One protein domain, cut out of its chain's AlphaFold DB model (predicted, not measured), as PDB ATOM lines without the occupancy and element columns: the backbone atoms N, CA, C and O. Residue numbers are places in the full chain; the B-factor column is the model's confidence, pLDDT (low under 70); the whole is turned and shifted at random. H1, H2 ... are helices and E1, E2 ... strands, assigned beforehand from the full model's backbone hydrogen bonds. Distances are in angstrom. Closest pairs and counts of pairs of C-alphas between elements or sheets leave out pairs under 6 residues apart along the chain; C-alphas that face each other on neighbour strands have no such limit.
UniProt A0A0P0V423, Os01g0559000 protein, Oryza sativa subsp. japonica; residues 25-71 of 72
ATOM      1  N   ASP A  25     202.029 228.263 251.248       94.00
ATOM      2  CA  ASP A  25     203.180 229.066 251.688       94.00
ATOM      3  C   ASP A  25     203.600 228.644 253.112       94.00
ATOM      4  O   ASP A  25     203.316 229.320 254.104       94.00
ATOM      5  N   VAL A  26     204.256 227.476 253.219       92.19
ATOM      6  CA  VAL A  26     204.652 226.837 254.495       92.19
ATOM      7  C   VAL A  26     205.388 227.794 255.450       92.19
ATOM      8  O   VAL A  26     205.068 227.800 256.642       92.19
ATOM      9  N   PRO A  27     206.331 228.650 254.998       93.06
ATOM     10  CA  PRO A  27     206.970 229.638 255.867       93.06
ATOM     11  C   PRO A  27     206.003 230.584 256.591       93.06
ATOM     12  O   PRO A  27     206.323 231.016 257.704       93.06
ATOM     13  N   LYS A  28     204.849 230.891 255.986       94.62
ATOM     14  CA  LYS A  28     203.825 231.798 256.527       94.62
ATOM     15  C   LYS A  28     202.676 231.090 257.244       94.62
ATOM     16  O   LYS A  28     201.831 231.776 257.816       94.62
ATOM     17  N   VAL A  29     202.644 229.760 257.248       95.06
ATOM     18  CA  VAL A  29     201.673 229.014 258.053       95.06
ATOM     19  C   VAL A  29     201.917 229.295 259.533       95.06
ATOM     20  O   VAL A  29     203.058 229.278 260.010       95.06
ATOM     21  N   VAL A  30     200.827 229.548 260.254       95.19
ATOM     22  CA  VAL A  30     200.832 229.751 261.704       95.19
ATOM     23  C   VAL A  30     199.815 228.827 262.359       95.19
ATOM     24  O   VAL A  30     198.796 228.492 261.756       95.19
ATOM     25  N   ALA A  31     200.095 228.420 263.593       95.06
ATOM     26  CA  ALA A  31     199.157 227.676 264.417       95.06
ATOM     27  C   ALA A  31     198.920 228.395 265.745       95.06
ATOM     28  O   ALA A  31     199.804 229.064 266.277       95.06
ATOM     29  N   LEU A  32     197.710 228.243 266.271       94.75
ATOM     30  CA  LEU A  32     197.365 228.566 267.648       94.75
ATOM     31  C   LEU A  32     197.210 227.259 268.425       94.75
ATOM     32  O   LEU A  32     196.864 226.228 267.847       94.75
ATOM     33  N   ASN A  33     197.460 227.332 269.730       94.19
ATOM     34  CA  ASN A  33     197.423 226.204 270.663       94.19
ATOM     35  C   ASN A  33     198.444 225.086 270.392       94.19
ATOM     36  O   ASN A  33     198.324 224.005 270.956       94.19
ATOM     37  N   GLU A  34     199.480 225.332 269.585       94.50
ATOM     38  CA  GLU A  34     200.582 224.378 269.441       94.50
ATOM     39  C   GLU A  34     201.445 224.327 270.713       94.50
ATOM     40  O   GLU A  34     201.772 225.356 271.306       94.50
ATOM     41  N   SER A  35     201.820 223.114 271.125       94.25
ATOM     42  CA  SER A  35     202.697 222.852 272.274       94.25
ATOM     43  C   SER A  35     204.087 223.468 272.066       94.25
ATOM     44  O   SER A  35     204.669 224.065 272.972       94.25
ATOM     45  N   VAL A  36     204.595 223.401 270.830       94.06
ATOM     46  CA  VAL A  36     205.878 223.984 270.421       94.06
ATOM     47  C   VAL A  36     205.644 224.986 269.295       94.06
ATOM     48  O   VAL A  36     205.196 224.614 268.214       94.06
ATOM     49  N   ALA A  37     205.995 226.253 269.523       91.94
ATOM     50  CA  ALA A  37     205.820 227.320 268.539       91.94
ATOM     51  C   ALA A  37     206.554 227.021 267.215       91.94
ATOM     52  O   ALA A  37     207.756 226.750 267.197       91.94
ATOM     53  N   GLY A  38     205.835 227.115 266.096       91.81
ATOM     54  CA  GLY A  38     206.334 226.846 264.748       91.81
ATOM     55  C   GLY A  38     206.404 225.364 264.363       91.81
ATOM     56  O   GLY A  38     206.816 225.066 263.236       91.81
ATOM     57  N   SER A  39     205.985 224.442 265.236       93.69
ATOM     58  CA  SER A  39     205.965 222.998 264.952       93.69
ATOM     59  C   SER A  39     205.020 222.636 263.804       93.69
ATOM     60  O   SER A  39     205.301 221.704 263.045       93.69
ATOM     61  N   VAL A  40     203.977 223.444 263.585       94.31
ATOM     62  CA  VAL A  40     203.023 223.307 262.471       94.31
ATOM     63  C   VAL A  40     203.697 223.226 261.096       94.31
ATOM     64  O   VAL A  40     203.206 222.563 260.188       94.31
ATOM     65  N   LYS A  41     204.869 223.842 260.922       93.19
ATOM     66  CA  LYS A  41     205.583 223.841 259.636       93.19
ATOM     67  C   LYS A  41     206.200 222.481 259.306       93.19
ATOM     68  O   LYS A  41     206.539 222.237 258.154       93.19
ATOM     69  N   SER A  42     206.341 221.599 260.297       91.38
ATOM     70  CA  SER A  42     206.983 220.288 260.152       91.38
ATOM     71  C   SER A  42     206.040 219.171 259.691       91.38
ATOM     72  O   SER A  42     206.513 218.104 259.297       91.38
ATOM     73  N   VAL A  43     204.721 219.408 259.714       92.56
ATOM     74  CA  VAL A  43     203.715 218.375 259.411       92.56
ATOM     75  C   VAL A  43     203.206 218.398 257.969       92.56
ATOM     76  O   VAL A  43     202.585 217.433 257.528       92.56
ATOM     77  N   PHE A  44     203.493 219.453 257.201       91.69
ATOM     78  CA  PHE A  44     203.155 219.497 255.778       91.69
ATOM     79  C   PHE A  44     204.183 218.713 254.966       91.69
ATOM     80  O   PHE A  44     205.368 219.042 254.968       91.69
ATOM     81  N   LYS A  45     203.719 217.687 254.247       90.38
ATOM     82  CA  LYS A  45     204.570 216.797 253.451       90.38
ATOM     83  C   LYS A  45     203.987 216.584 252.051       90.38
ATOM     84  O   LYS A  45     202.761 216.565 251.906       90.38
ATOM     85  N   PRO A  46     204.836 216.365 251.030       88.88
ATOM     86  CA  PRO A  46     204.368 215.924 249.723       88.88
ATOM     87  C   PRO A  46     203.735 214.530 249.820       88.88
ATOM     88  O   PRO A  46     204.065 213.738 250.706       88.88
ATOM     89  N   TRP A  47     202.857 214.202 248.867       85.56
ATOM     90  CA  TRP A  47     202.106 212.939 248.838       85.56
ATOM     91  C   TRP A  47     202.984 211.679 248.966       85.56
ATOM     92  O   TRP A  47     202.604 210.715 249.639       85.56
ATOM     93  N   GLU A  48     204.176 211.698 248.371       86.94
ATOM     94  CA  GLU A  48     205.129 210.581 248.410       86.94
ATOM     95  C   GLU A  48     205.671 210.299 249.820       86.94
ATOM     96  O   GLU A  48     206.037 209.172 250.138       86.94
ATOM     97  N   GLN A  49     205.666 211.305 250.697       88.00
ATOM     98  CA  GLN A  49     206.137 211.206 252.080       88.00
ATOM     99  C   GLN A  49     204.986 211.092 253.090       88.00
ATOM    100  O   GLN A  49     205.218 211.172 254.294       88.00
ATOM    101  N   ARG A  50     203.741 210.875 252.643       85.94
ATOM    102  CA  ARG A  50     202.556 210.845 253.528       85.94
ATOM    103  C   ARG A  50     202.606 209.769 254.620       85.94
ATOM    104  O   ARG A  50     201.929 209.902 255.630       85.94
ATOM    105  N   LEU A  51     203.364 208.692 254.389       89.19
ATOM    106  CA  LEU A  51     203.539 207.586 255.337       89.19
ATOM    107  C   LEU A  51     204.826 207.711 256.164       89.19
ATOM    108  O   LEU A  51     205.059 206.889 257.045       89.19
ATOM    109  N   ASP A  52     205.667 208.711 255.884       89.62
ATOM    110  CA  ASP A  52     206.840 208.977 256.704       89.62
ATOM    111  C   ASP A  52     206.394 209.538 258.060       89.62
ATOM    112  O   ASP A  52     205.787 210.608 258.140       89.62
ATOM    113  N   THR A  53     206.731 208.827 259.132       88.19
ATOM    114  CA  THR A  53     206.498 209.245 260.523       88.19
ATOM    115  C   THR A  53     207.789 209.642 261.238       88.19
ATOM    116  O   THR A  53     207.767 209.905 262.436       88.19
ATOM    117  N   SER A  54     208.915 209.681 260.519       87.69
ATOM    118  CA  SER A  54     210.228 210.015 261.079       87.69
ATOM    119  C   SER A  54     210.425 211.523 261.279       87.69
ATOM    120  O   SER A  54     211.268 211.938 262.072       87.69
ATOM    121  N   GLY A  55     209.650 212.338 260.554       81.62
ATOM    122  CA  GLY A  55     209.649 213.796 260.677       81.62
ATOM    123  C   GLY A  55     209.056 214.344 261.985       81.62
ATOM    124  O   GLY A  55     208.717 213.612 262.911       81.62
ATOM    125  N   GLY A  56     208.927 215.673 262.043       86.56
ATOM    126  CA  GLY A  56     208.335 216.375 263.185       86.56
ATOM    127  C   GLY A  56     206.838 216.101 263.363       86.56
ATOM    128  O   GLY A  56     206.158 215.635 262.446       86.56
ATOM    129  N   PHE A  57     206.338 216.405 264.559       91.19
ATOM    130  CA  PHE A  57     204.932 216.292 264.929       91.19
ATOM    131  C   PHE A  57     204.387 217.650 265.384       91.19
ATOM    132  O   PHE A  57     205.132 218.507 265.860       91.19
ATOM    133  N   LEU A  58     203.078 217.826 265.224       93.69
ATOM    134  CA  LEU A  58     202.317 218.946 265.764       93.69
ATOM    135  C   LEU A  58     201.439 218.396 266.883       93.69
ATOM    136  O   LEU A  58     200.671 217.462 266.657       93.69
ATOM    137  N   GLU A  59     201.563 218.972 268.069       95.00
ATOM    138  CA  GLU A  59     200.810 218.575 269.256       95.00
ATOM    139  C   GLU A  59     200.132 219.801 269.863       95.00
ATOM    140  O   GLU A  59     200.685 220.904 269.816       95.00
ATOM    141  N   SER A  60     198.937 219.608 270.415       95.75
ATOM    142  CA  SER A  60     198.221 220.638 271.165       95.75
ATOM    143  C   SER A  60     198.910 220.901 272.506       95.75
ATOM    144  O   SER A  60     199.524 220.007 273.087       95.75
ATOM    145  N   ASN A  61     198.831 222.125 273.015       93.06
ATOM    146  CA  ASN A  61     199.344 222.437 274.346       93.06
ATOM    147  C   ASN A  61     198.503 221.762 275.457       93.06
ATOM    148  O   ASN A  61     197.399 221.277 275.226       93.06
ATOM    149  N   GLU A  62     199.011 221.745 276.693       91.38
ATOM    150  CA  GLU A  62     198.335 221.081 277.824       91.38
ATOM    151  C   GLU A  62     196.997 221.733 278.232       91.38
ATOM    152  O   GLU A  62     196.206 221.123 278.952       91.38
ATOM    153  N   GLY A  63     196.754 222.981 277.820       90.94
ATOM    154  CA  GLY A  63     195.592 223.770 278.235       90.94
ATOM    155  C   GLY A  63     194.399 223.684 277.288       90.94
ATOM    156  O   GLY A  63     193.283 223.995 277.704       90.94
ATOM    157  N   ASP A  64     194.624 223.276 276.040       92.94
ATOM    158  CA  ASP A  64     193.608 223.249 274.997       92.94
ATOM    159  C   ASP A  64     193.912 222.129 273.983       92.94
ATOM    160  O   ASP A  64     194.949 222.173 273.316       92.94
ATOM    161  N   PRO A  65     193.036 221.114 273.843       93.19
ATOM    162  CA  PRO A  65     193.228 220.050 272.862       93.19
ATOM    163  C   PRO A  65     192.978 220.505 271.412       93.19
ATOM    164  O   PRO A  65     193.396 219.804 270.486       93.19
ATOM    165  N   GLU A  66     192.301 221.634 271.188       95.00
ATOM    166  CA  GLU A  66     191.956 222.142 269.863       95.00
ATOM    167  C   GLU A  66     193.137 222.895 269.233       95.00
ATOM    168  O   GLU A  66     193.655 223.864 269.785       95.00
ATOM    169  N   LEU A  67     193.539 222.479 268.029       94.88
ATOM    170  CA  LEU A  67     194.567 223.138 267.218       94.88
ATOM    171  C   LEU A  67     193.921 223.941 266.091       94.88
ATOM    172  O   LEU A  67     193.131 223.412 265.307       94.88
ATOM    173  N   LEU A  68     194.318 225.204 265.956       95.06
ATOM    174  CA  LEU A  68     193.876 226.081 264.872       95.06
ATOM    175  C   LEU A  68     195.058 226.377 263.958       95.06
ATOM    176  O   LEU A  68     196.019 227.010 264.381       95.06
ATOM    177  N   VAL A  69     194.976 225.945 262.701       95.31
ATOM    178  CA  VAL A  69     196.030 226.149 261.699       95.31
ATOM    179  C   VAL A  69     195.546 227.132 260.639       95.31
ATOM    180  O   VAL A  69     194.512 226.918 260.010       95.31
ATOM    181  N   PHE A  70     196.309 228.202 260.427       96.12
ATOM    182  CA  PHE A  70     196.057 229.194 259.389       96.12
ATOM    183  C   PHE A  70     197.022 228.996 258.222       96.12
ATOM    184  O   PHE A  70     198.239 229.134 258.378       96.12
ATOM    185  N   ILE A  71     196.457 228.700 257.050       94.56
ATOM    186  CA  ILE A  71     197.178 228.560 255.786       94.56
ATOM    187  C   ILE A  71     196.821 229.773 254.910       94.56
ATOM    188  O   ILE A  71     195.645 229.909 254.563       94.56
TER     189      ILE A  71
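AT A GLANCE: This is residues 25 to 71 of the 72 residues of the protein "Os01g0559000 protein" of Oryza sativa subsp. japonica (UniProt A0A0P0V423). Little regular structure: a small two-stranded ribbon, E1 beside E2, has the short helix H1 close by, and a wide loop, residues 43 to 67, runs out from H1 and folds back to E2, its residues 46 to 52 sticking out. The printed part has 47 residues, 10 of them in named elements, E1, H1, E2 along the chain; the sheet, order E1 - E2, is antiparallel and the class mixed. It is only just compact, close to loose, with a radius of gyration of the C-alphas of 11.1 A, and elongated, spanning 34 by 22 by 14 A.

HOW THE PARTS SIT: E1, residues 30 to 32, and E2, residues 68 to 70, are antiparallel neighbours at 160 degrees; N 32 and O 68 are 2.8 A apart, within hydrogen-bond range. H1, residues 39 to 42, is too short for an O i to N i+4 pair; its one O i to N i+3 pair is within range. The closest C-alphas of E1 and H1, Ala 31 and Val 40, are 6.1 A apart; those of H1 and E2, Val 40 and Val 69, 7.6 A.

IN THESE COORDINATES: E1, 7.0 A long, begins at C-alpha 30 (200.832, 229.751, 261.704). H1 measures 5.6 A. E2, 6.7 A, ends at C-alpha 70 (196.057, 229.194, 259.389).

THE WHOLE: The C-alphas farthest apart, Glu 48 and Gly 63, are 34.0 A apart. The printed part has no cut; H1 to E2 is a long link. No printed residue is under 70 in pLDDT.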